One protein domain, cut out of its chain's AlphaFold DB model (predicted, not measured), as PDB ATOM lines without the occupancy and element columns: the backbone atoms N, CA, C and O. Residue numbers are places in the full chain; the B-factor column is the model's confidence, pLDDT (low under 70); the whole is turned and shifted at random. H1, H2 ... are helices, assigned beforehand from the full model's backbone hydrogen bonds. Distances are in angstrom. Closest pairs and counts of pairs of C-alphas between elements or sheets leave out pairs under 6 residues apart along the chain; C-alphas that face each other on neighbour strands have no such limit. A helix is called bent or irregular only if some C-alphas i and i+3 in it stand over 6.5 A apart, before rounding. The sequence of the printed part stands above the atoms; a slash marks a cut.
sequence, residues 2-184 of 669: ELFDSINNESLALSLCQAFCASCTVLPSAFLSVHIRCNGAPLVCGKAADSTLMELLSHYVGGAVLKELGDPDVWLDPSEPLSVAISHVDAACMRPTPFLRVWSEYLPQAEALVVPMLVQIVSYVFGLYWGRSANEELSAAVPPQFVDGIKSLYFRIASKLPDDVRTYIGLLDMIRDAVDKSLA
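AT A GLANCE: This is residues 2 to 184 of the 669 residues of an uncharacterized protein of Bodo saltans (UniProt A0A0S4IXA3). A helical bundle is built round the long helix H7, on which H4, H5, H6, H8 and H9 pack. Towards one end H2 lies side by side with H4, and the short H3 packs on residues 49 to 52 of H4. H4, H5, H7, H8 and H9 form the up-and-down bundle, each running against the one before it. The printed part has 183 residues with nine named helices, H1 to H9 in chain order, and no named strand, class all helix. It is compact, with a radius of gyration of the C-alphas of 17.5 A, and spans 54 by 38 by 28 A.

HOW THE PARTS SIT: H1, residues 2 to 5, is close to but not clearly touching H2, residues 10 to 26; their closest C-alphas, Phe 4 and Ala 13, are 6.0 A apart. H2 touches H4, residues 49 to 69, at a shallow tilt of 7 degrees, opposite ways, closest at C-alphas 21 and 53, 7.1 A. H3, residues 29 to 35, touches H4 at residues 49 to 52 alone, at a steep tilt of 49 degrees, with C-alphas 29 and 49 closest at 4.3 A. The hub H7, residues 110 to 133, touches H4 the same way at a shallow tilt of 34 degrees, only just short of steep, with C-alphas 62 and 117 closest at 5.5 A. H5, residues 82 to 94, touches H7 at 29 degrees, a shallow tilt, opposite ways, with C-alphas 89 and 122 closest at 6.2 A. H6, residues 96 to 104, forms a hairpin with H7, touching its residues 110 to 114 alone; C-alphas 104 and 110 are closest at 5.0 A. H7 and H8, residues 146 to 160, form another hairpin, in which residues 112 to 122 of H7 alone touch H8; C-alphas 115 and 160 are closest at 6.2 A. H9, residues 169 to 182, touches residues 112 to 123 of H7 alone, the same way at a shallow tilt of 13 degrees, with C-alphas 116 and 175 closest at 5.0 A. H8 and H9 are apart. In H4, H5, H6, H8 and H9 every O i to N i+4 pair is within hydrogen-bond range; in H2 12 of 13 are, in H3 2 of 3, in H7 16 of 20, and H1 is too short for one.

IN THESE COORDINATES: H1 begins at C-alpha 2 (1.403, 32.674, -52.225). H2 is 24.5 A long, H4 30.0 A, H8 21.4 A. H7, 35.5 A, is neither bent nor irregular, but only just: C-alphas 129 and 132 are 6.0 A apart. H9 ends at C-alpha 182 (-12.081, 24.255, -36.409).

THE WHOLE: The C-alphas farthest apart, Val 26 and Glu 137, are 55.5 A apart. The printed part has no cut. The links H3 to H4, H4 to H5 and H7 to H8 are long. The mean pLDDT of the printed part is 70.5; 86 residues are under 70, among them 21 to 52 and 132 to 141.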
ATOM      1  N   GLU A   2       1.080  33.342 -50.944       46.56
ATOM      2  CA  GLU A   2       1.403  32.674 -52.225       46.56
ATOM      3  C   GLU A   2       2.897  32.339 -52.421       46.56
ATOM      4  O   GLU A   2       3.233  31.254 -52.888       46.56
ATOM      5  N   LEU A   3       3.812  33.223 -51.994       52.16
ATOM      6  CA  LEU A   3       5.254  32.960 -52.059       52.16
ATOM      7  C   LEU A   3       5.686  31.778 -51.168       52.16
ATOM      8  O   LEU A   3       6.522  30.985 -51.579       52.16
ATOM      9  N   PHE A   4       5.110  31.634 -49.972       54.09
ATOM     10  CA  PHE A   4       5.415  30.532 -49.053       54.09
ATOM     11  C   PHE A   4       4.802  29.212 -49.513       54.09
ATOM     12  O   PHE A   4       5.459  28.178 -49.436       54.09
ATOM     13  N   ASP A   5       3.591  29.258 -50.069       51.53
ATOM     14  CA  ASP A   5       2.907  28.068 -50.582       51.53
ATOM     15  C   ASP A   5       3.657  27.431 -51.763       51.53
ATOM     16  O   ASP A   5       3.586  26.213 -51.951       51.53
ATOM     17  N   SER A   6       4.421  28.238 -52.509       60.62
ATOM     18  CA  SER A   6       5.253  27.812 -53.643       60.62
ATOM     19  C   SER A   6       6.593  27.164 -53.259       60.62
ATOM     20  O   SER A   6       7.267  26.586 -54.112       60.62
ATOM     21  N   ILE A   7       6.998  27.235 -51.985       63.22
ATOM     22  CA  ILE A   7       8.275  26.684 -51.519       63.22
ATOM     23  C   ILE A   7       8.059  25.236 -51.071       63.22
ATOM     24  O   ILE A   7       7.443  24.970 -50.045       63.22
ATOM     25  N   ASN A   8       8.618  24.288 -51.828       62.19
ATOM     26  CA  ASN A   8       8.538  22.853 -51.517       62.19
ATOM     27  C   ASN A   8       9.544  22.390 -50.447       62.19
ATOM     28  O   ASN A   8       9.513  21.234 -50.040       62.19
ATOM     29  N   ASN A   9      10.458  23.259 -50.007       70.19
ATOM     30  CA  ASN A   9      11.442  22.942 -48.974       70.19
ATOM     31  C   ASN A   9      11.034  23.576 -47.638       70.19
ATOM     32  O   ASN A   9      11.126  24.793 -47.473       70.19
ATOM     33  N   GLU A  10      10.622  22.740 -46.687       62.84
ATOM     34  CA  GLU A  10      10.129  23.145 -45.366       62.84
ATOM     35  C   GLU A  10      11.145  24.003 -44.593       62.84
ATOM     36  O   GLU A  10      10.804  25.058 -44.062       62.84
ATOM     37  N   SER A  11      12.426  23.620 -44.608       64.81
ATOM     38  CA  SER A  11      13.502  24.359 -43.933       64.81
ATOM     39  C   SER A  11      13.703  25.759 -44.527       64.81
ATOM     40  O   SER A  11      13.888  26.743 -43.800       64.81
ATOM     41  N   LEU A  12      13.601  25.877 -45.855       67.00
ATOM     42  CA  LEU A  12      13.692  27.161 -46.552       67.00
ATOM     43  C   LEU A  12      12.462  28.035 -46.280       67.00
ATOM     44  O   LEU A  12      12.612  29.230 -46.025       67.00
ATOM     45  N   ALA A  13      11.264  27.446 -46.296       64.31
ATOM     46  CA  ALA A  13      10.023  28.141 -45.970       64.31
ATOM     47  C   ALA A  13      10.065  28.680 -44.533       64.31
ATOM     48  O   ALA A  13       9.812  29.864 -44.315       64.31
ATOM     49  N   LEU A  14      10.487  27.851 -43.571       63.44
ATOM     50  CA  LEU A  14      10.639  28.231 -42.164       63.44
ATOM     51  C   LEU A  14      11.643  29.371 -41.992       63.44
ATOM     52  O   LEU A  14      11.342  30.348 -41.308       63.44
ATOM     53  N   SER A  15      12.797  29.292 -42.657       66.00
ATOM     54  CA  SER A  15      13.834  30.330 -42.603       66.00
ATOM     55  C   SER A  15      13.355  31.658 -43.201       66.00
ATOM     56  O   SER A  15      13.580  32.725 -42.628       66.00
ATOM     57  N   LEU A  16      12.648  31.611 -44.334       65.06
ATOM     58  CA  LEU A  16      12.071  32.799 -44.963       65.06
ATOM     59  C   LEU A  16      10.926  33.383 -44.134       65.06
ATOM     60  O   LEU A  16      10.803  34.603 -44.055       65.06
ATOM     61  N   CYS A  17      10.121  32.547 -43.475       67.19
ATOM     62  CA  CYS A  17       9.065  33.015 -42.584       67.19
ATOM     63  C   CYS A  17       9.675  33.659 -41.347       67.19
ATOM     64  O   CYS A  17       9.211  34.709 -40.910       67.19
ATOM     65  N   GLN A  18      10.754  33.080 -40.820       65.44
ATOM     66  CA  GLN A  18      11.489  33.665 -39.714       65.44
ATOM     67  C   GLN A  18      12.031  35.050 -40.096       65.44
ATOM     68  O   GLN A  18      11.807  36.017 -39.373       65.44
ATOM     69  N   ALA A  19      12.667  35.178 -41.263       68.25
ATOM     70  CA  ALA A  19      13.166  36.459 -41.762       68.25
ATOM     71  C   ALA A  19      12.036  37.472 -42.027       68.25
ATOM     72  O   ALA A  19      12.158  38.649 -41.678       68.25
ATOM     73  N   PHE A  20      10.918  37.025 -42.605       70.69
ATOM     74  CA  PHE A  20       9.752  37.860 -42.883       70.69
ATOM     75  C   PHE A  20       9.107  38.376 -41.597       70.69
ATOM     76  O   PHE A  20       8.948  39.584 -41.428       70.69
ATOM     77  N   CYS A  21       8.784  37.489 -40.659       67.38
ATOM     78  CA  CYS A  21       8.200  37.866 -39.380       67.38
ATOM     79  C   CYS A  21       9.170  38.738 -38.564       67.38
ATOM     80  O   CYS A  21       8.722  39.681 -37.916       67.38
ATOM     81  N   ALA A  22      10.489  38.503 -38.642       67.44
ATOM     82  CA  ALA A  22      11.487  39.324 -37.945       67.44
ATOM     83  C   ALA A  22      11.601  40.715 -38.576       67.44
ATOM     84  O   ALA A  22      11.828  41.704 -37.891       67.44
ATOM     85  N   SER A  23      11.376  40.817 -39.883       68.38
ATOM     86  CA  SER A  23      11.232  42.112 -40.547       68.38
ATOM     87  C   SER A  23       9.936  42.805 -40.114       68.38
ATOM     88  O   SER A  23       9.910  44.020 -39.937       68.38
ATOM     89  N   CYS A  24       8.864  42.041 -39.885       68.44
ATOM     90  CA  CYS A  24       7.578  42.579 -39.457       68.44
ATOM     91  C   CYS A  24       7.596  43.123 -38.019       68.44
ATOM     92  O   CYS A  24       6.925  44.116 -37.762       68.44
ATOM     93  N   THR A  25       8.376  42.548 -37.098       66.12
ATOM     94  CA  THR A  25       8.512  43.075 -35.720       66.12
ATOM     95  C   THR A  25       9.195  44.443 -35.667       66.12
ATOM     96  O   THR A  25       8.973  45.205 -34.728       66.12
ATOM     97  N   VAL A  26       9.998  44.785 -36.678       69.62
ATOM     98  CA  VAL A  26      10.694  46.079 -36.783       69.62
ATOM     99  C   VAL A  26       9.803  47.159 -37.417       69.62
ATOM    100  O   VAL A  26      10.062  48.354 -37.265       69.62
ATOM    101  N   LEU A  27       8.731  46.769 -38.113       66.38
ATOM    102  CA  LEU A  27       7.858  47.689 -38.840       66.38
ATOM    103  C   LEU A  27       6.697  48.203 -37.962       66.38
ATOM    104  O   LEU A  27       6.124  47.452 -37.172       66.38
ATOM    105  N   PRO A  28       6.270  49.471 -38.121       66.81
ATOM    106  CA  PRO A  28       5.100  49.994 -37.415       66.81
ATOM    107  C   PRO A  28       3.821  49.196 -37.730       66.81
ATOM    108  O   PRO A  28       3.560  48.880 -38.890       66.81
ATOM    109  N   SER A  29       2.951  48.963 -36.739       59.84
ATOM    110  CA  SER A  29       1.676  48.227 -36.912       59.84
ATOM    111  C   SER A  29       0.802  48.762 -38.052       59.84
ATOM    112  O   SER A  29       0.212  47.994 -38.811       59.84
ATOM    113  N   ALA A  30       0.758  50.088 -38.203       61.31
ATOM    114  CA  ALA A  30       0.032  50.755 -39.276       61.31
ATOM    115  C   ALA A  30       0.561  50.360 -40.665       61.31
ATOM    116  O   ALA A  30      -0.224  50.197 -41.594       61.31
ATOM    117  N   PHE A  31       1.874  50.152 -40.796       66.94
ATOM    118  CA  PHE A  31       2.509  49.716 -42.038       66.94
ATOM    119  C   PHE A  31       2.168  48.252 -42.352       66.94
ATOM    120  O   PHE A  31       1.764  47.936 -43.471       66.94
ATOM    121  N   LEU A  32       2.235  47.376 -41.342       62.06
ATOM    122  CA  LEU A  32       1.887  45.957 -41.478       62.06
ATOM    123  C   LEU A  32       0.439  45.763 -41.954       62.06
ATOM    124  O   LEU A  32       0.198  44.977 -42.864       62.06
ATOM    125  N   SER A  33      -0.510  46.522 -41.395       57.31
ATOM    126  CA  SER A  33      -1.939  46.402 -41.739       57.31
ATOM    127  C   SER A  33      -2.288  46.803 -43.180       57.31
ATOM    128  O   SER A  33      -3.284  46.343 -43.733       57.31
ATOM    129  N   VAL A  34      -1.469  47.653 -43.811       58.59
ATOM    130  CA  VAL A  34      -1.695  48.120 -45.189       58.59
ATOM    131  C   VAL A  34      -1.034  47.191 -46.205       58.59
ATOM    132  O   VAL A  34      -1.581  46.967 -47.287       58.59
ATOM    133  N   HIS A  35       0.138  46.654 -45.866       61.31
ATOM    134  CA  HIS A  35       0.989  45.949 -46.822       61.31
ATOM    135  C   HIS A  35       0.945  44.429 -46.707       61.31
ATOM    136  O   HIS A  35       1.298  43.752 -47.671       61.31
ATOM    137  N   ILE A  36       0.480  43.877 -45.587       60.00
ATOM    138  CA  ILE A  36       0.374  42.430 -45.426       60.00
ATOM    139  C   ILE A  36      -1.074  41.999 -45.622       60.00
ATOM    140  O   ILE A  36      -1.980  42.380 -44.877       60.00
ATOM    141  N   ARG A  37      -1.285  41.177 -46.652       61.25
ATOM    142  CA  ARG A  37      -2.560  40.519 -46.934       61.25
ATOM    143  C   ARG A  37      -2.427  39.017 -46.711       61.25
ATOM    144  O   ARG A  37      -1.469  38.404 -47.183       61.25
ATOM    145  N   CYS A  38      -3.402  38.432 -46.026       56.69
ATOM    146  CA  CYS A  38      -3.542  36.988 -45.887       56.69
ATOM    147  C   CYS A  38      -4.718  36.539 -46.759       56.69
ATOM    148  O   CYS A  38      -5.825  37.045 -46.593       56.69
ATOM    149  N   ASN A  39      -4.473  35.651 -47.727       54.03
ATOM    150  CA  ASN A  39      -5.480  35.161 -48.684       54.03
ATOM    151  C   ASN A  39      -6.270  36.285 -49.385       54.03
ATOM    152  O   ASN A  39      -7.494  36.259 -49.463       54.03
ATOM    153  N   GLY A  40      -5.569  37.329 -49.841       56.62
ATOM    154  CA  GLY A  40      -6.175  38.480 -50.523       56.62
ATOM    155  C   GLY A  40      -6.883  39.485 -49.605       56.62
ATOM    156  O   GLY A  40      -7.117  40.619 -50.028       56.62
ATOM    157  N   ALA A  41      -7.147  39.136 -48.343       51.25
ATOM    158  CA  ALA A  41      -7.741  40.033 -47.359       51.25
ATOM    159  C   ALA A  41      -6.658  40.848 -46.620       51.25
ATOM    160  O   ALA A  41      -5.624  40.291 -46.238       51.25
ATOM    161  N   PRO A  42      -6.856  42.162 -46.399       55.41
ATOM    162  CA  PRO A  42      -5.969  42.943 -45.542       55.41
ATOM    163  C   PRO A  42      -6.001  42.402 -44.110       55.41
ATOM    164  O   PRO A  42      -7.080  42.160 -43.566       55.41
ATOM    165  N   LEU A  43      -4.827  42.239 -43.488       56.84
ATOM    166  CA  LEU A  43      -4.769  42.020 -42.045       56.84
ATOM    167  C   LEU A  43      -5.318  43.271 -41.352       56.84
ATOM    168  O   LEU A  43      -4.799  44.370 -41.518       56.84
ATOM    169  N   VAL A  44      -6.426  43.078 -40.640       52.66
ATOM    170  CA  VAL A  44      -7.331  44.093 -40.086       52.66
ATOM    171  C   VAL A  44      -6.633  45.407 -39.689       52.66
ATOM    172  O   VAL A  44      -5.788  45.441 -38.792       52.66
ATOM    173  N   CYS A  45      -7.050  46.516 -40.310       46.53
ATOM    174  CA  CYS A  45      -6.657  47.873 -39.919       46.53
ATOM    175  C   CYS A  45      -6.994  48.139 -38.442       46.53
ATOM    176  O   CYS A  45      -8.156  48.076 -38.047       46.53
ATOM    177  N   GLY A  46      -5.988  48.504 -37.640       54.09
ATOM    178  CA  GLY A  46      -6.180  49.019 -36.278       54.09
ATOM    179  C   GLY A  46      -5.894  48.047 -35.128       54.09
ATOM    180  O   GLY A  46      -6.012  48.456 -33.974       54.09
ATOM    181  N   LYS A  47      -5.480  46.802 -35.399       59.47
ATOM    182  CA  LYS A  47      -4.952  45.905 -34.356       59.47
ATOM    183  C   LYS A  47      -3.513  46.287 -33.968       59.47
ATOM    184  O   LYS A  47      -2.777  46.891 -34.751       59.47
ATOM    185  N   ALA A  48      -3.114  45.966 -32.736       64.62
ATOM    186  CA  ALA A  48      -1.726  46.115 -32.288       64.62
ATOM    187  C   ALA A  48      -0.788  45.226 -33.132       64.62
ATOM    188  O   ALA A  48      -1.213  44.154 -33.561       64.62
ATOM    189  N   ALA A  49       0.469  45.650 -33.344       64.06
ATOM    190  CA  ALA A  49       1.460  44.904 -34.142       64.06
ATOM    191  C   ALA A  49       1.547  43.436 -33.707       64.06
ATOM    192  O   ALA A  49       1.482  42.540 -34.543       64.06
ATOM    193  N   ASP A  50       1.596  43.211 -32.396       66.00
ATOM    194  CA  ASP A  50       1.681  41.888 -31.786       66.00
ATOM    195  C   ASP A  50       0.502  40.994 -32.186       66.00
ATOM    196  O   ASP A  50       0.697  39.837 -32.527       66.00
ATOM    197  N   SER A  51      -0.722  41.529 -32.240       68.81
ATOM    198  CA  SER A  51      -1.901  40.758 -32.656       68.81
ATOM    199  C   SER A  51      -1.848  40.384 -34.137       68.81
ATOM    200  O   SER A  51      -2.225  39.272 -34.495       68.81
ATOM    201  N   THR A  52      -1.379  41.295 -34.991       68.69
ATOM    202  CA  THR A  52      -1.205  41.060 -36.432       68.69
ATOM    203  C   THR A  52      -0.124  40.007 -36.689       68.69
ATOM    204  O   THR A  52      -0.300  39.114 -37.514       68.69
ATOM    205  N   LEU A  53       0.984  40.082 -35.947       70.44
ATOM    206  CA  LEU A  53       2.066  39.100 -35.988       70.44
ATOM    207  C   LEU A  53       1.601  37.728 -35.498       70.44
ATOM    208  O   LEU A  53       1.909  36.730 -36.141       70.44
ATOM    209  N   MET A  54       0.823  37.673 -34.412       74.25
ATOM    210  CA  MET A  54       0.244  36.427 -33.901       74.25
ATOM    211  C   MET A  54      -0.705  35.775 -34.914       74.25
ATOM    212  O   MET A  54      -0.652  34.564 -35.098       74.25
ATOM    213  N   GLU A  55      -1.545  36.553 -35.605       73.75
ATOM    214  CA  GLU A  55      -2.424  36.031 -36.662       73.75
ATOM    215  C   GLU A  55      -1.635  35.480 -37.857       73.75
ATOM    216  O   GLU A  55      -1.967  34.411 -38.370       73.75
ATOM    217  N   LEU A  56      -0.572  36.177 -38.272       71.62
ATOM    218  CA  LEU A  56       0.326  35.727 -39.338       71.62
ATOM    219  C   LEU A  56       1.060  34.439 -38.965       71.62
ATOM    220  O   LEU A  56       1.065  33.493 -39.750       71.62
ATOM    221  N   LEU A  57       1.639  34.395 -37.764       74.06
ATOM    222  CA  LEU A  57       2.302  33.208 -37.227       74.06
ATOM    223  C   LEU A  57       1.318  32.039 -37.122       74.06
ATOM    224  O   LEU A  57       1.644  30.936 -37.548       74.06
ATOM    225  N   SER A  58       0.099  32.276 -36.628       75.88
ATOM    226  CA  SER A  58      -0.947  31.251 -36.542       75.88
ATOM    227  C   SER A  58      -1.317  30.690 -37.915       75.88
ATOM    228  O   SER A  58      -1.392  29.473 -38.068       75.88
ATOM    229  N   HIS A  59      -1.509  31.550 -38.919       73.44
ATOM    230  CA  HIS A  59      -1.827  31.113 -40.277       73.44
ATOM    231  C   HIS A  59      -0.676  30.354 -40.934       73.44
ATOM    232  O   HIS A  59      -0.915  29.350 -41.597       73.44
ATOM    233  N   TYR A  60       0.560  30.826 -40.774       70.75
ATOM    234  CA  TYR A  60       1.724  30.177 -41.364       70.75
ATOM    235  C   TYR A  60       1.955  28.798 -40.754       70.75
ATOM    236  O   TYR A  60       2.076  27.810 -41.471       70.75
ATOM    237  N   VAL A  61       1.962  28.724 -39.422       69.19
ATOM    238  CA  VAL A  61       2.188  27.468 -38.713       69.19
ATOM    239  C   VAL A  61       1.038  26.492 -38.972       69.19
ATOM    240  O   VAL A  61       1.290  25.333 -39.287       69.19
ATOM    241  N   GLY A  62      -0.215  26.957 -38.910       69.88
ATOM    242  CA  GLY A  62      -1.379  26.133 -39.239       69.88
ATOM    243  C   GLY A  62      -1.344  25.635 -40.685       69.88
ATOM    244  O   GLY A  62      -1.499  24.444 -40.927       69.88
ATOM    245  N   GLY A  63      -1.071  26.522 -41.646       69.44
ATOM    246  CA  GLY A  63      -1.007  26.184 -43.069       69.44
ATOM    247  C   GLY A  63       0.122  25.214 -43.415       69.44
ATOM    248  O   GLY A  63      -0.120  24.232 -44.110       69.44
ATOM    249  N   ALA A  64       1.331  25.440 -42.895       67.75
ATOM    250  CA  ALA A  64       2.476  24.565 -43.137       67.75
ATOM    251  C   ALA A  64       2.238  23.155 -42.576       67.75
ATOM    252  O   ALA A  64       2.398  22.173 -43.297       67.75
ATOM    253  N   VAL A  65       1.774  23.053 -41.324       68.19
ATOM    254  CA  VAL A  65       1.526  21.751 -40.687       68.19
ATOM    255  C   VAL A  65       0.360  21.015 -41.350       68.19
ATOM    256  O   VAL A  65       0.431  19.806 -41.559       68.19
ATOM    257  N   LEU A  66      -0.709  21.723 -41.728       66.75
ATOM    258  CA  LEU A  66      -1.836  21.108 -42.433       66.75
ATOM    259  C   LEU A  66      -1.469  20.674 -43.857       66.75
ATOM    260  O   LEU A  66      -1.985  19.659 -44.313       66.75
ATOM    261  N   LYS A  67      -0.577  21.391 -44.553       69.81
ATOM    262  CA  LYS A  67      -0.094  20.997 -45.886       69.81
ATOM    263  C   LYS A  67       0.639  19.655 -45.838       69.81
ATOM    264  O   LYS A  67       0.411  18.823 -46.706       69.81
ATOM    265  N   GLU A  68       1.451  19.421 -44.808       66.12
ATOM    266  CA  GLU A  68       2.123  18.131 -44.599       66.12
ATOM    267  C   GLU A  68       1.158  17.010 -44.208       66.12
ATOM    268  O   GLU A  68       1.282  15.890 -44.686       66.12
ATOM    269  N   LEU A  69       0.168  17.300 -43.358       64.50
ATOM    270  CA  LEU A  69      -0.890  16.336 -43.024       64.50
ATOM    271  C   LEU A  69      -1.843  16.069 -44.205       64.50
ATOM    272  O   LEU A  69      -2.616  15.111 -44.181       64.50
ATOM    273  N   GLY A  70      -1.820  16.929 -45.222       60.78
ATOM    274  CA  GLY A  70      -2.503  16.752 -46.500       60.78
ATOM    275  C   GLY A  70      -1.794  15.798 -47.456       60.78
ATOM    276  O   GLY A  70      -2.377  15.463 -48.488       60.78
ATOM    277  N   ASP A  71      -0.571  15.367 -47.136       67.12
ATOM    278  CA  ASP A  71       0.168  14.413 -47.954       67.12
ATOM    279  C   ASP A  71      -0.569  13.058 -47.973       67.12
ATOM    280  O   ASP A  71      -0.886  12.513 -46.906       67.12
ATOM    281  N   PRO A  72      -0.889  12.509 -49.162       57.84
ATOM    282  CA  PRO A  72      -1.534  11.209 -49.289       57.84
ATOM    283  C   PRO A  72      -0.796  10.064 -48.582       57.84
ATOM    284  O   PRO A  72      -1.436   9.084 -48.203       57.84
ATOM    285  N   ASP A  73       0.508  10.198 -48.339       61.03
ATOM    286  CA  ASP A  73       1.295   9.181 -47.639       61.03
ATOM    287  C   ASP A  73       1.097   9.202 -46.107       61.03
ATOM    288  O   ASP A  73       1.437   8.237 -45.425       61.03
ATOM    289  N   VAL A  74       0.501  10.266 -45.547       62.69
ATOM    290  CA  VAL A  74       0.175  10.411 -44.108       62.69
ATOM    291  C   VAL A  74      -1.282   9.993 -43.825       62.69
ATOM    292  O   VAL A  74      -1.910  10.401 -42.847       62.69
ATOM    293  N   TRP A  75      -1.866   9.186 -44.711       64.25
ATOM    294  CA  TRP A  75      -3.255   8.756 -44.601       64.25
ATOM    295  C   TRP A  75      -3.499   7.863 -43.385       64.25
ATOM    296  O   TRP A  75      -2.922   6.790 -43.252       64.25
ATOM    297  N   LEU A  76      -4.435   8.297 -42.539       69.44
ATOM    298  CA  LEU A  76      -4.953   7.507 -41.428       69.44
ATOM    299  C   LEU A  76      -6.037   6.552 -41.930       69.44
ATOM    300  O   LEU A  76      -7.044   6.983 -42.509       69.44
ATOM    301  N   ASP A  77      -5.834   5.260 -41.692       70.81
ATOM    302  CA  ASP A  77      -6.851   4.242 -41.921       70.81
ATOM    303  C   ASP A  77      -7.825   4.238 -40.721       70.81
ATOM    304  O   ASP A  77      -7.397   4.058 -39.582       70.81
ATOM    305  N   PRO A  78      -9.137   4.463 -40.923       67.31
ATOM    306  CA  PRO A  78     -10.120   4.465 -39.837       67.31
ATOM    307  C   PRO A  78     -10.284   3.102 -39.141       67.31
ATOM    308  O   PRO A  78     -10.924   3.037 -38.092       67.31
ATOM    309  N   SER A  79      -9.738   2.017 -39.705       72.31
ATOM    310  CA  SER A  79      -9.660   0.712 -39.043       72.31
ATOM    311  C   SER A  79      -8.543   0.626 -37.992       72.31
ATOM    312  O   SER A  79      -8.556  -0.279 -37.151       72.31
ATOM    313  N   GLU A  80      -7.596   1.567 -37.996       82.44
ATOM    314  CA  GLU A  80      -6.548   1.649 -36.985       82.44
ATOM    315  C   GLU A  80      -7.104   2.103 -35.631       82.44
ATOM    316  O   GLU A  80      -8.101   2.820 -35.557       82.44
ATOM    317  N   PRO A  81      -6.467   1.718 -34.513       83.12
ATOM    318  CA  PRO A  81      -6.905   2.168 -33.204       83.12
ATOM    319  C   PRO A  81      -6.698   3.679 -33.038       83.12
ATOM    320  O   PRO A  81      -5.702   4.242 -33.493       83.12
ATOM    321  N   LEU A  82      -7.576   4.320 -32.258       82.31
ATOM    322  CA  LEU A  82      -7.521   5.750 -31.929       82.31
ATOM    323  C   LEU A  82      -6.142   6.221 -31.429       82.31
ATOM    324  O   LEU A  82      -5.769   7.377 -31.629       82.31
ATOM    325  N   SER A  83      -5.359   5.338 -30.803       84.50
ATOM    326  CA  SER A  83      -3.984   5.623 -30.378       84.50
ATOM    327  C   SER A  83      -3.057   6.037 -31.530       84.50
ATOM    328  O   SER A  83      -2.125   6.804 -31.287       84.50
ATOM    329  N   VAL A  84      -3.309   5.586 -32.763       85.81
ATOM    330  CA  VAL A  84      -2.528   5.960 -33.954       85.81
ATOM    331  C   VAL A  84      -2.883   7.368 -34.427       85.81
ATOM    332  O   VAL A  84      -1.989   8.189 -34.629       85.81
ATOM    333  N   ALA A  85      -4.171   7.717 -34.495       82.81
ATOM    334  CA  ALA A  85      -4.592   9.093 -34.784       82.81
ATOM    335  C   ALA A  85      -4.035  10.077 -33.735       82.81
ATOM    336  O   ALA A  85      -3.526  11.154 -34.045       82.81
ATOM    337  N   ILE A  86      -4.058   9.663 -32.469       84.31
ATOM    338  CA  ILE A  86      -3.469  10.376 -31.334       84.31
ATOM    339  C   ILE A  86      -1.943  10.539 -31.499       84.31
ATOM    340  O   ILE A  86      -1.421  11.637 -31.295       84.31
ATOM    341  N   SER A  87      -1.204   9.506 -31.908       85.38
ATOM    342  CA  SER A  87       0.246   9.629 -32.128       85.38
ATOM    343  C   SER A  87       0.581  10.574 -33.287       85.38
ATOM    344  O   SER A  87       1.535  11.347 -33.185       85.38
ATOM    345  N   HIS A  88      -0.248  10.604 -34.336       82.69
ATOM    346  CA  HIS A  88      -0.098  11.535 -35.458       82.69
ATOM    347  C   HIS A  88      -0.298  12.986 -35.022       82.69
ATOM    348  O   HIS A  88       0.503  13.852 -35.373       82.69
ATOM    349  N   VAL A  89      -1.304  13.250 -34.178       82.94
ATOM    350  CA  VAL A  89      -1.489  14.575 -33.567       82.94
ATOM    351  C   VAL A  89      -0.248  14.991 -32.770       82.94
ATOM    352  O   VAL A  89       0.180  16.139 -32.885       82.94
ATOM    353  N   ASP A  90       0.341  14.093 -31.971       83.94
ATOM    354  CA  ASP A  90       1.546  14.434 -31.196       83.94
ATOM    355  C   ASP A  90       2.721  14.766 -32.108       83.94
ATOM    356  O   ASP A  90       3.372  15.796 -31.923       83.94
ATOM    357  N   ALA A  91       2.980  13.914 -33.101       82.69
ATOM    358  CA  ALA A  91       4.071  14.104 -34.043       82.69
ATOM    359  C   ALA A  91       3.938  15.444 -34.784       82.69
ATOM    360  O   ALA A  91       4.901  16.212 -34.839       82.69
ATOM    361  N   ALA A  92       2.733  15.766 -35.263       79.88
ATOM    362  CA  ALA A  92       2.444  17.023 -35.947       79.88
ATOM    363  C   ALA A  92       2.620  18.248 -35.034       79.88
ATOM    364  O   ALA A  92       3.150  19.269 -35.462       79.88
ATOM    365  N   CYS A  93       2.244  18.152 -33.755       76.75
ATOM    366  CA  CYS A  93       2.388  19.264 -32.808       76.75
ATOM    367  C   CYS A  93       3.833  19.498 -32.349       76.75
ATOM    368  O   CYS A  93       4.194  20.616 -31.967       76.75
ATOM    369  N   MET A  94       4.676  18.464 -32.364       79.94
ATOM    370  CA  MET A  94       6.073  18.582 -31.945       79.94
ATOM    371  C   MET A  94       6.931  19.357 -32.952       79.94
ATOM    372  O   MET A  94       7.865  20.035 -32.531       79.94
ATOM    373  N   ARG A  95       6.601  19.324 -34.248       74.94
ATOM    374  CA  ARG A  95       7.360  20.004 -35.318       74.94
ATOM    375  C   ARG A  95       7.417  21.537 -35.197       74.94
ATOM    376  O   ARG A  95       8.515  22.086 -35.233       74.94
ATOM    377  N   PRO A  96       6.300  22.253 -34.988       75.50
ATOM    378  CA  PRO A  96       6.306  23.712 -34.869       75.50
ATOM    379  C   PRO A  96       6.726  24.211 -33.481       75.50
ATOM    380  O   PRO A  96       7.015  25.394 -33.317       75.50
ATOM    381  N   THR A  97       6.791  23.340 -32.468       78.88
ATOM    382  CA  THR A  97       7.118  23.743 -31.088       78.88
ATOM    383  C   THR A  97       8.510  24.401 -30.967       78.88
ATOM    384  O   THR A  97       8.597  25.471 -30.364       78.88
ATOM    385  N   PRO A  98       9.602  23.849 -31.542       78.50
ATOM    386  CA  PRO A  98      10.905  24.518 -31.570       78.50
ATOM    387  C   PRO A  98      10.862  25.883 -32.259       78.50
ATOM    388  O   PRO A  98      11.473  26.830 -31.770       78.50
ATOM    389  N   PHE A  99      10.111  26.000 -33.356       75.25
ATOM    390  CA  PHE A  99       9.961  27.256 -34.086       75.25
ATOM    391  C   PHE A  99       9.255  28.317 -33.234       75.25
ATOM    392  O   PHE A  99       9.763  29.425 -33.082       75.25
ATOM    393  N   LEU A 100       8.132  27.967 -32.604       79.81
ATOM    394  CA  LEU A 100       7.394  28.876 -31.723       79.81
ATOM    395  C   LEU A 100       8.205  29.289 -30.484       79.81
ATOM    396  O   LEU A 100       8.045  30.411 -30.011       79.81
ATOM    397  N   ARG A 101       9.116  28.431 -30.007       81.31
ATOM    398  CA  ARG A 101      10.063  28.760 -28.931       81.31
ATOM    399  C   ARG A 101      11.128  29.771 -29.362       81.31
ATOM    400  O   ARG A 101      11.467  30.652 -28.592       81.31
ATOM    401  N   VAL A 102      11.645  29.692 -30.587       77.25
ATOM    402  CA  VAL A 102      12.538  30.752 -31.104       77.25
ATOM    403  C   VAL A 102      11.776  32.077 -31.204       77.25
ATOM    404  O   VAL A 102      12.307  33.145 -30.917       77.25
ATOM    405  N   TRP A 103      10.495  32.008 -31.568       74.75
ATOM    406  CA  TRP A 103       9.630  33.177 -31.660       74.75
ATOM    407  C   TRP A 103       9.223  33.770 -30.315       74.75
ATOM    408  O   TRP A 103       8.956  34.973 -30.262       74.75
ATOM    409  N   SER A 104       9.214  32.989 -29.233       79.94
ATOM    410  CA  SER A 104       8.873  33.503 -27.904       79.94
ATOM    411  C   SER A 104       9.889  34.518 -27.376       79.94
ATOM    412  O   SER A 104       9.524  35.373 -26.570       79.94
ATOM    413  N   GLU A 105      11.117  34.519 -27.907       77.44
ATOM    414  CA  GLU A 105      12.128  35.546 -27.628       77.44
ATOM    415  C   GLU A 105      11.723  36.937 -28.147       77.44
ATOM    416  O   GLU A 105      12.030  37.952 -27.520       77.44
ATOM    417  N   TYR A 106      11.011  36.991 -29.276       71.75
ATOM    418  CA  TYR A 106      10.575  38.237 -29.921       71.75
ATOM    419  C   TYR A 106       9.142  38.608 -29.551       71.75
ATOM    420  O   TYR A 106       8.793  39.783 -29.450       71.75
ATOM    421  N   LEU A 107       8.307  37.593 -29.367       75.81
ATOM    422  CA  LEU A 107       6.890  37.713 -29.098       75.81
ATOM    423  C   LEU A 107       6.549  36.712 -27.993       75.81
ATOM    424  O   LEU A 107       6.249  35.562 -28.305       75.81
ATOM    425  N   PRO A 108       6.549  37.120 -26.710       76.94
ATOM    426  CA  PRO A 108       6.408  36.208 -25.564       76.94
ATOM    427  C   PRO A 108       5.182  35.283 -25.613       76.94
ATOM    428  O   PRO A 108       5.136  34.258 -24.943       76.94
ATOM    429  N   GLN A 109       4.180  35.643 -26.415       77.62
ATOM    430  CA  GLN A 109       2.936  34.902 -26.597       77.62
ATOM    431  C   GLN A 109       3.021  33.818 -27.687       77.62
ATOM    432  O   GLN A 109       2.102  33.013 -27.797       77.62
ATOM    433  N   ALA A 110       4.093  33.765 -28.486       79.25
ATOM    434  CA  ALA A 110       4.206  32.873 -29.639       79.25
ATOM    435  C   ALA A 110       4.096  31.389 -29.258       79.25
ATOM    436  O   ALA A 110       3.421  30.633 -29.947       79.25
ATOM    437  N   GLU A 111       4.662  30.969 -28.125       79.25
ATOM    438  CA  GLU A 111       4.513  29.591 -27.630       79.25
ATOM    439  C   GLU A 111       3.055  29.206 -27.368       79.25
ATOM    440  O   GLU A 111       2.669  28.051 -27.538       79.25
ATOM    441  N   ALA A 112       2.211  30.172 -27.023       77.62
ATOM    442  CA  ALA A 112       0.807  29.906 -26.791       77.62
ATOM    443  C   ALA A 112       0.015  29.654 -28.087       77.62
ATOM    444  O   ALA A 112      -1.080  29.090 -28.025       77.62
ATOM    445  N   LEU A 113       0.580  29.976 -29.263       78.69
ATOM    446  CA  LEU A 113       0.016  29.602 -30.568       78.69
ATOM    447  C   LEU A 113       0.000  28.089 -30.803       78.69
ATOM    448  O   LEU A 113      -0.741  27.626 -31.671       78.69
ATOM    449  N   VAL A 114       0.739  27.307 -30.006       80.31
ATOM    450  CA  VAL A 114       0.651  25.840 -30.028       80.31
ATOM    451  C   VAL A 114      -0.791  25.378 -29.808       80.31
ATOM    452  O   VAL A 114      -1.207  24.392 -30.404       80.31
ATOM    453  N   VAL A 115      -1.577  26.085 -28.990       81.62
ATOM    454  CA  VAL A 115      -2.951  25.690 -28.648       81.62
ATOM    455  C   VAL A 115      -3.929  25.829 -29.824       81.62
ATOM    456  O   VAL A 115      -4.527  24.816 -30.190       81.62
ATOM    457  N   PRO A 116      -4.123  27.009 -30.449       77.94
ATOM    458  CA  PRO A 116      -5.022  27.135 -31.600       77.94
ATOM    459  C   PRO A 116      -4.577  26.262 -32.783       77.94
ATOM    460  O   PRO A 116      -5.415  25.712 -33.495       77.94
ATOM    461  N   MET A 117      -3.272  26.059 -32.956       80.75
ATOM    462  CA  MET A 117      -2.730  25.140 -33.953       80.75
ATOM    463  C   MET A 117      -3.053  23.674 -33.633       80.75
ATOM    464  O   MET A 117      -3.521  22.946 -34.502       80.75
ATOM    465  N   LEU A 118      -2.857  23.233 -32.387       82.00
ATOM    466  CA  LEU A 118      -3.250  21.895 -31.935       82.00
ATOM    467  C   LEU A 118      -4.745  21.667 -32.179       82.00
ATOM    468  O   LEU A 118      -5.129  20.603 -32.643       82.00
ATOM    469  N   VAL A 119      -5.591  22.669 -31.928       82.19
ATOM    470  CA  VAL A 119      -7.030  22.596 -32.217       82.19
ATOM    471  C   VAL A 119      -7.300  22.345 -33.708       82.19
ATOM    472  O   VAL A 119      -8.127  21.495 -34.036       82.19
ATOM    473  N   GLN A 120      -6.587  23.028 -34.608       81.81
ATOM    474  CA  GLN A 120      -6.699  22.819 -36.058       81.81
ATOM    475  C   GLN A 120      -6.199  21.436 -36.492       81.81
ATOM    476  O   GLN A 120      -6.893  20.742 -37.231       81.81
ATOM    477  N   ILE A 121      -5.034  21.010 -36.000       81.50
ATOM    478  CA  ILE A 121      -4.457  19.689 -36.292       81.50
ATOM    479  C   ILE A 121      -5.400  18.589 -35.826       81.50
ATOM    480  O   ILE A 121      -5.684  17.656 -36.574       81.50
ATOM    481  N   VAL A 122      -5.912  18.696 -34.597       82.75
ATOM    482  CA  VAL A 122      -6.824  17.686 -34.067       82.75
ATOM    483  C   VAL A 122      -8.127  17.682 -34.851       82.75
ATOM    484  O   VAL A 122      -8.602  16.609 -35.206       82.75
ATOM    485  N   SER A 123      -8.676  18.858 -35.161       82.56
ATOM    486  CA  SER A 123      -9.851  18.975 -36.024       82.56
ATOM    487  C   SER A 123      -9.652  18.244 -37.353       82.56
ATOM    488  O   SER A 123     -10.505  17.455 -37.744       82.56
ATOM    489  N   TYR A 124      -8.513  18.460 -38.008       82.62
ATOM    490  CA  TYR A 124      -8.196  17.837 -39.285       82.62
ATOM    491  C   TYR A 124      -8.040  16.316 -39.158       82.62
ATOM    492  O   TYR A 124      -8.730  15.563 -39.841       82.62
ATOM    493  N   VAL A 125      -7.193  15.855 -38.233       81.50
ATOM    494  CA  VAL A 125      -6.907  14.427 -38.022       81.50
ATOM    495  C   VAL A 125      -8.170  13.656 -37.647       81.50
ATOM    496  O   VAL A 125      -8.478  12.635 -38.258       81.50
ATOM    497  N   PHE A 126      -8.939  14.150 -36.676       81.06
ATOM    498  CA  PHE A 126     -10.169  13.484 -36.252       81.06
ATOM    499  C   PHE A 126     -11.303  13.661 -37.258       81.06
ATOM    500  O   PHE A 126     -12.132  12.765 -37.392       81.06
ATOM    501  N   GLY A 127     -11.331  14.777 -37.987       79.56
ATOM    502  CA  GLY A 127     -12.262  14.992 -39.088       79.56
ATOM    503  C   GLY A 127     -12.057  13.966 -40.199       79.56
ATOM    504  O   GLY A 127     -13.032  13.421 -40.707       79.56
ATOM    505  N   LEU A 128     -10.806  13.627 -40.525       77.38
ATOM    506  CA  LEU A 128     -10.490  12.541 -41.455       77.38
ATOM    507  C   LEU A 128     -10.816  11.163 -40.872       77.38
ATOM    508  O   LEU A 128     -11.484  10.366 -41.532       77.38
ATOM    509  N   TYR A 129     -10.377  10.905 -39.638       79.88
ATOM    510  CA  TYR A 129     -10.545   9.617 -38.967       79.88
ATOM    511  C   TYR A 129     -12.032   9.253 -38.796       79.88
ATOM    512  O   TYR A 129     -12.452   8.174 -39.201       79.88
ATOM    513  N   TRP A 130     -12.863  10.171 -38.289       78.94
ATOM    514  CA  TRP A 130     -14.303   9.940 -38.097       78.94
ATOM    515  C   TRP A 130     -15.155  10.252 -39.331       78.94
ATOM    516  O   TRP A 130     -16.194   9.623 -39.527       78.94
ATOM    517  N   GLY A 131     -14.741  11.198 -40.178       72.06
ATOM    518  CA  GLY A 131     -15.471  11.544 -41.400       72.06
ATOM    519  C   GLY A 131     -15.552  10.384 -42.389       72.06
ATOM    520  O   GLY A 131     -16.548  10.250 -43.096       72.06
ATOM    521  N   ARG A 132     -14.552   9.493 -42.399       64.50
ATOM    522  CA  ARG A 132     -14.591   8.263 -43.204       64.50
ATOM    523  C   ARG A 132     -15.518   7.204 -42.623       64.50
ATOM    524  O   ARG A 132     -16.287   6.626 -43.382       64.50
ATOM    525  N   SER A 133     -15.540   7.035 -41.298       58.81
ATOM    526  CA  SER A 133     -16.506   6.153 -40.623       58.81
ATOM    527  C   SER A 133     -17.963   6.567 -40.875       58.81
ATOM    528  O   SER A 133     -18.860   5.736 -40.805       58.81
ATOM    529  N   ALA A 134     -18.213   7.846 -41.178       56.09
ATOM    530  CA  ALA A 134     -19.551   8.376 -41.435       56.09
ATOM    531  C   ALA A 134     -20.061   8.158 -42.879       56.09
ATOM    532  O   ALA A 134     -21.270   8.253 -43.101       56.09
ATOM    533  N   ASN A 135     -19.178   7.873 -43.849       55.34
ATOM    534  CA  ASN A 135     -19.540   7.720 -45.269       55.34
ATOM    535  C   ASN A 135     -20.033   6.305 -45.643       55.34
ATOM    536  O   ASN A 135     -20.659   6.146 -46.689       55.34
ATOM    537  N   GLU A 136     -19.805   5.289 -44.806       53.44
ATOM    538  CA  GLU A 136     -20.210   3.896 -45.055       53.44
ATOM    539  C   GLU A 136     -21.484   3.523 -44.281       53.44
ATOM    540  O   GLU A 136     -21.365   2.947 -43.212       53.44
ATOM    541  N   GLU A 137     -22.694   3.862 -44.755       46.97
ATOM    542  CA  GLU A 137     -24.018   3.465 -44.181       46.97
ATOM    543  C   GLU A 137     -24.270   3.745 -42.668       46.97
ATOM    544  O   GLU A 137     -25.404   3.709 -42.194       46.97
ATOM    545  N   LEU A 138     -23.246   4.163 -41.925       49.62
ATOM    546  CA  LEU A 138     -23.143   4.449 -40.499       49.62
ATOM    547  C   LEU A 138     -23.341   5.939 -40.217       49.62
ATOM    548  O   LEU A 138     -23.078   6.398 -39.110       49.62
ATOM    549  N   SER A 139     -23.864   6.704 -41.181       50.28
ATOM    550  CA  SER A 139     -24.115   8.146 -41.038       50.28
ATOM    551  C   SER A 139     -25.019   8.509 -39.844       50.28
ATOM    552  O   SER A 139     -25.077   9.680 -39.464       50.28
ATOM    553  N   ALA A 140     -25.693   7.526 -39.231       54.97
ATOM    554  CA  ALA A 140     -26.486   7.667 -38.012       54.97
ATOM    555  C   ALA A 140     -25.728   7.330 -36.708       54.97
ATOM    556  O   ALA A 140     -26.129   7.805 -35.647       54.97
ATOM    557  N   ALA A 141     -24.653   6.541 -36.754       65.38
ATOM    558  CA  ALA A 141     -23.966   6.059 -35.562       65.38
ATOM    559  C   ALA A 141     -22.858   7.023 -35.113       65.38
ATOM    560  O   ALA A 141     -22.086   7.550 -35.914       65.38
ATOM    561  N   VAL A 142     -22.773   7.254 -33.803       71.94
ATOM    562  CA  VAL A 142     -21.628   7.932 -33.182       71.94
ATOM    563  C   VAL A 142     -20.397   7.036 -33.369       71.94
ATOM    564  O   VAL A 142     -20.511   5.833 -33.118       71.94
ATOM    565  N   PRO A 143     -19.235   7.570 -33.797       74.31
ATOM    566  CA  PRO A 143     -18.049   6.751 -33.996       74.31
ATOM    567  C   PRO A 143     -17.695   5.948 -32.736       74.31
ATOM    568  O   PRO A 143     -17.766   6.490 -31.624       74.31
ATOM    569  N   PRO A 144     -17.266   4.682 -32.873       69.38
ATOM    570  CA  PRO A 144     -16.726   3.951 -31.738       69.38
ATOM    571  C   PRO A 144     -15.552   4.745 -31.149       69.38
ATOM    572  O   PRO A 144     -14.752   5.323 -31.882       69.38
ATOM    573  N   GLN A 145     -15.460   4.797 -29.815       78.44
ATOM    574  CA  GLN A 145     -14.427   5.549 -29.078       78.44
ATOM    575  C   GLN A 145     -14.546   7.084 -29.173       78.44
ATOM    576  O   GLN A 145     -13.613   7.789 -28.786       78.44
ATOM    577  N   PHE A 146     -15.682   7.634 -29.625       81.38
ATOM    578  CA  PHE A 146     -15.906   9.087 -29.677       81.38
ATOM    579  C   PHE A 146     -15.604   9.779 -28.339       81.38
ATOM    580  O   PHE A 146     -14.837  10.740 -28.289       81.38
ATOM    581  N   VAL A 147     -16.133   9.242 -27.237       78.88
ATOM    582  CA  VAL A 147     -15.932   9.780 -25.882       78.88
ATOM    583  C   VAL A 147     -14.452   9.800 -25.490       78.88
ATOM    584  O   VAL A 147     -13.957  10.810 -24.983       78.88
ATOM    585  N   ASP A 148     -13.725   8.715 -25.752       80.75
ATOM    586  CA  ASP A 148     -12.297   8.615 -25.436       80.75
ATOM    587  C   ASP A 148     -11.442   9.518 -26.334       80.75
ATOM    588  O   ASP A 148     -10.467  10.117 -25.867       80.75
ATOM    589  N   GLY A 149     -11.843   9.700 -27.593       80.69
ATOM    590  CA  GLY A 149     -11.256  10.676 -28.508       80.69
ATOM    591  C   GLY A 149     -11.416  12.110 -28.004       80.69
ATOM    592  O   GLY A 149     -10.428  12.837 -27.903       80.69
ATOM    593  N   ILE A 150     -12.628  12.497 -27.590       79.69
ATOM    594  CA  ILE A 150     -12.906  13.824 -27.021       79.69
ATOM    595  C   ILE A 150     -12.138  14.049 -25.710       79.69
ATOM    596  O   ILE A 150     -11.542  15.113 -25.521       79.69
ATOM    597  N   LYS A 151     -12.079  13.050 -24.817       77.88
ATOM    598  CA  LYS A 151     -11.248  13.117 -23.600       77.88
ATOM    599  C   LYS A 151      -9.780  13.344 -23.949       77.88
ATOM    600  O   LYS A 151      -9.134  14.206 -23.355       77.88
ATOM    601  N   SER A 152      -9.256  12.590 -24.912       79.75
ATOM    602  CA  SER A 152      -7.848  12.663 -25.313       79.75
ATOM    603  C   SER A 152      -7.501  14.016 -25.938       79.75
ATOM    604  O   SER A 152      -6.482  14.606 -25.573       79.75
ATOM    605  N   LEU A 153      -8.374  14.553 -26.803       76.56
ATOM    606  CA  LEU A 153      -8.306  15.929 -27.314       76.56
ATOM    607  C   LEU A 153      -8.222  16.926 -26.153       76.56
ATOM    608  O   LEU A 153      -7.313  17.756 -26.117       76.56
ATOM    609  N   TYR A 154      -9.151  16.840 -25.197       76.38
ATOM    610  CA  TYR A 154      -9.193  17.763 -24.066       76.38
ATOM    611  C   TYR A 154      -7.904  17.724 -23.252       76.38
ATOM    612  O   TYR A 154      -7.316  18.775 -23.001       76.38
ATOM    613  N   PHE A 155      -7.434  16.535 -22.869       78.25
ATOM    614  CA  PHE A 155      -6.207  16.410 -22.085       78.25
ATOM    615  C   PHE A 155      -5.000  17.005 -22.806       78.25
ATOM    616  O   PHE A 155      -4.179  17.664 -22.169       78.25
ATOM    617  N   ARG A 156      -4.912  16.841 -24.127       79.50
ATOM    618  CA  ARG A 156      -3.828  17.407 -24.937       79.50
ATOM    619  C   ARG A 156      -3.882  18.920 -24.984       79.50
ATOM    620  O   ARG A 156      -2.885  19.562 -24.660       79.50
ATOM    621  N   ILE A 157      -5.042  19.481 -25.315       76.06
ATOM    622  CA  ILE A 157      -5.244  20.932 -25.353       76.06
ATOM    623  C   ILE A 157      -4.950  21.532 -23.980       76.06
ATOM    624  O   ILE A 157      -4.161  22.467 -23.873       76.06
ATOM    625  N   ALA A 158      -5.493  20.931 -22.919       77.31
ATOM    626  CA  ALA A 158      -5.261  21.367 -21.551       77.31
ATOM    627  C   ALA A 158      -3.780  21.299 -21.149       77.31
ATOM    628  O   ALA A 158      -3.289  22.216 -20.501       77.31
ATOM    629  N   SER A 159      -3.052  20.256 -21.561       80.56
ATOM    630  CA  SER A 159      -1.623  20.095 -21.248       80.56
ATOM    631  C   SER A 159      -0.708  21.106 -21.945       80.56
ATOM    632  O   SER A 159       0.445  21.259 -21.548       80.56
ATOM    633  N   LYS A 160      -1.200  21.755 -23.007       77.50
ATOM    634  CA  LYS A 160      -0.450  22.729 -23.810       77.50
ATOM    635  C   LYS A 160      -0.863  24.173 -23.537       77.50
ATOM    636  O   LYS A 160      -0.232  25.075 -24.076       77.50
ATOM    637  N   LEU A 161      -1.886  24.401 -22.711       72.88
ATOM    638  CA  LEU A 161      -2.243  25.738 -22.247       72.88
ATOM    639  C   LEU A 161      -1.152  26.254 -21.291       72.88
ATOM    640  O   LEU A 161      -0.867  25.583 -20.300       72.88
ATOM    641  N   PRO A 162      -0.561  27.435 -21.547       69.94
ATOM    642  CA  PRO A 162       0.299  28.092 -20.569       69.94
ATOM    643  C   PRO A 162      -0.422  28.302 -19.226       69.94
ATOM    644  O   PRO A 162      -1.603  28.659 -19.201       69.94
ATOM    645  N   ASP A 163       0.301  28.171 -18.112       71.00
ATOM    646  CA  ASP A 163      -0.252  28.398 -16.765       71.00
ATOM    647  C   ASP A 163      -0.862  29.812 -16.616       71.00
ATOM    648  O   ASP A 163      -1.869  30.002 -15.928       71.00
ATOM    649  N   ASP A 164      -0.323  30.784 -17.361       69.06
ATOM    650  CA  ASP A 164      -0.714  32.196 -17.328       69.06
ATOM    651  C   ASP A 164      -1.691  32.613 -18.447       69.06
ATOM    652  O   ASP A 164      -1.870  33.808 -18.698       69.06
ATOM    653  N   VAL A 165      -2.366  31.671 -19.125       61.59
ATOM    654  CA  VAL A 165      -3.298  31.959 -20.245       61.59
ATOM    655  C   VAL A 165      -4.341  33.029 -19.909       61.59
ATOM    656  O   VAL A 165      -4.697  33.838 -20.764       61.59
ATOM    657  N   ARG A 166      -4.806  33.085 -18.655       59.41
ATOM    658  CA  ARG A 166      -5.821  34.056 -18.200       59.41
ATOM    659  C   ARG A 166      -5.364  35.511 -18.301       59.41
ATOM    660  O   ARG A 166      -6.199  36.408 -18.336       59.41
ATOM    661  N   THR A 167      -4.058  35.741 -18.351       61.62
ATOM    662  CA  THR A 167      -3.462  37.078 -18.440       61.62
ATOM    663  C   THR A 167      -3.534  37.645 -19.861       61.62
ATOM    664  O   THR A 167      -3.382  38.850 -20.050       61.62
ATOM    665  N   TYR A 168      -3.811  36.799 -20.861       68.00
ATOM    666  CA  TYR A 168      -3.777  37.156 -22.277       68.00
ATOM    667  C   TYR A 168      -5.166  37.037 -22.910       68.00
ATOM    668  O   TYR A 168      -5.496  36.042 -23.551       68.00
ATOM    669  N   ILE A 169      -5.978  38.089 -22.765       68.56
ATOM    670  CA  ILE A 169      -7.336  38.155 -23.340       68.56
ATOM    671  C   ILE A 169      -7.313  37.885 -24.857       68.56
ATOM    672  O   ILE A 169      -8.082  37.065 -25.341       68.56
ATOM    673  N   GLY A 170      -6.367  38.479 -25.595       69.00
ATOM    674  CA  GLY A 170      -6.264  38.271 -27.047       69.00
ATOM    675  C   GLY A 170      -5.915  36.833 -27.454       69.00
ATOM    676  O   GLY A 170      -6.363  36.359 -28.495       69.00
ATOM    677  N   LEU A 171      -5.160  36.111 -26.621       69.25
ATOM    678  CA  LEU A 171      -4.858  34.698 -26.844       69.25
ATOM    679  C   LEU A 171      -6.090  33.825 -26.584       69.25
ATOM    680  O   LEU A 171      -6.348  32.896 -27.343       69.25
ATOM    681  N   LEU A 172      -6.855  34.122 -25.530       71.06
ATOM    682  CA  LEU A 172      -8.113  33.431 -25.244       71.06
ATOM    683  C   LEU A 172      -9.118  33.600 -26.384       71.06
ATOM    684  O   LEU A 172      -9.728  32.613 -26.789       71.06
ATOM    685  N   ASP A 173      -9.241  34.808 -26.932       73.69
ATOM    686  CA  ASP A 173     -10.099  35.068 -28.089       73.69
ATOM    687  C   ASP A 173      -9.631  34.283 -29.322       73.69
ATOM    688  O   ASP A 173     -10.451  33.700 -30.026       73.69
ATOM    689  N   MET A 174      -8.317  34.188 -29.550       71.75
ATOM    690  CA  MET A 174      -7.751  33.399 -30.648       71.75
ATOM    691  C   MET A 174      -7.979  31.892 -30.472       71.75
ATOM    692  O   MET A 174      -8.333  31.207 -31.430       71.75
ATOM    693  N   ILE A 175      -7.805  31.365 -29.257       73.25
ATOM    694  CA  ILE A 175      -8.097  29.960 -28.939       73.25
ATOM    695  C   ILE A 175      -9.586  29.684 -29.141       73.25
ATOM    696  O   ILE A 175      -9.944  28.676 -29.746       73.25
ATOM    697  N   ARG A 176     -10.453  30.582 -28.662       76.12
ATOM    698  CA  ARG A 176     -11.902  30.463 -28.817       76.12
ATOM    699  C   ARG A 176     -12.300  30.462 -30.287       76.12
ATOM    700  O   ARG A 176     -13.018  29.563 -30.698       76.12
ATOM    701  N   ASP A 177     -11.788  31.405 -31.073       75.81
ATOM    702  CA  ASP A 177     -12.043  31.489 -32.512       75.81
ATOM    703  C   ASP A 177     -11.542  30.235 -33.250       75.81
ATOM    704  O   ASP A 177     -12.243  29.689 -34.102       75.81
ATOM    705  N   ALA A 178     -10.371  29.708 -32.873       75.75
ATOM    706  CA  ALA A 178      -9.852  28.458 -33.421       75.75
ATOM    707  C   ALA A 178     -10.739  27.254 -33.071       75.75
ATOM    708  O   ALA A 178     -10.982  26.418 -33.941       75.75
ATOM    709  N   VAL A 179     -11.250  27.165 -31.839       75.56
ATOM    710  CA  VAL A 179     -12.200  26.123 -31.409       75.56
ATOM    711  C   VAL A 179     -13.526  26.264 -32.149       75.56
ATOM    712  O   VAL A 179     -13.990  25.289 -32.735       75.56
ATOM    713  N   ASP A 180     -14.108  27.462 -32.173       74.62
ATOM    714  CA  ASP A 180     -15.390  27.745 -32.822       74.62
ATOM    715  C   ASP A 180     -15.342  27.405 -34.317       74.62
ATOM    716  O   ASP A 180     -16.267  26.780 -34.828       74.62
ATOM    717  N   LYS A 181     -14.258  27.760 -35.016       78.69
ATOM    718  CA  LYS A 181     -14.103  27.482 -36.452       78.69
ATOM    719  C   LYS A 181     -13.714  26.040 -36.733       78.69
ATOM    720  O   LYS A 181     -14.326  25.388 -37.574       78.69
ATOM    721  N   SER A 182     -12.685  25.541 -36.052       78.69
ATOM    722  CA  SER A 182     -12.081  24.255 -36.409       78.69
ATOM    723  C   SER A 182     -12.890  23.093 -35.859       78.69
ATOM    724  O   SER A 182     -12.969  22.067 -36.512       78.69
ATOM    725  N   LEU A 183     -13.522  23.221 -34.692       79.50
ATOM    726  CA  LEU A 183     -14.289  22.137 -34.071       79.50
ATOM    727  C   LEU A 183     -15.802  22.273 -34.290       79.50
ATOM    728  O   LEU A 183     -16.572  21.519 -33.699       79.50
ATOM    729  N   ALA A 184     -16.244  23.175 -35.176       77.25
ATOM    730  CA  ALA A 184     -17.657  23.320 -35.538       77.25
ATOM    731  C   ALA A 184     -18.287  21.998 -36.001       77.25
ATOM    732  O   ALA A 184     -19.441  21.718 -35.692       77.25
TER     733      ALA A 184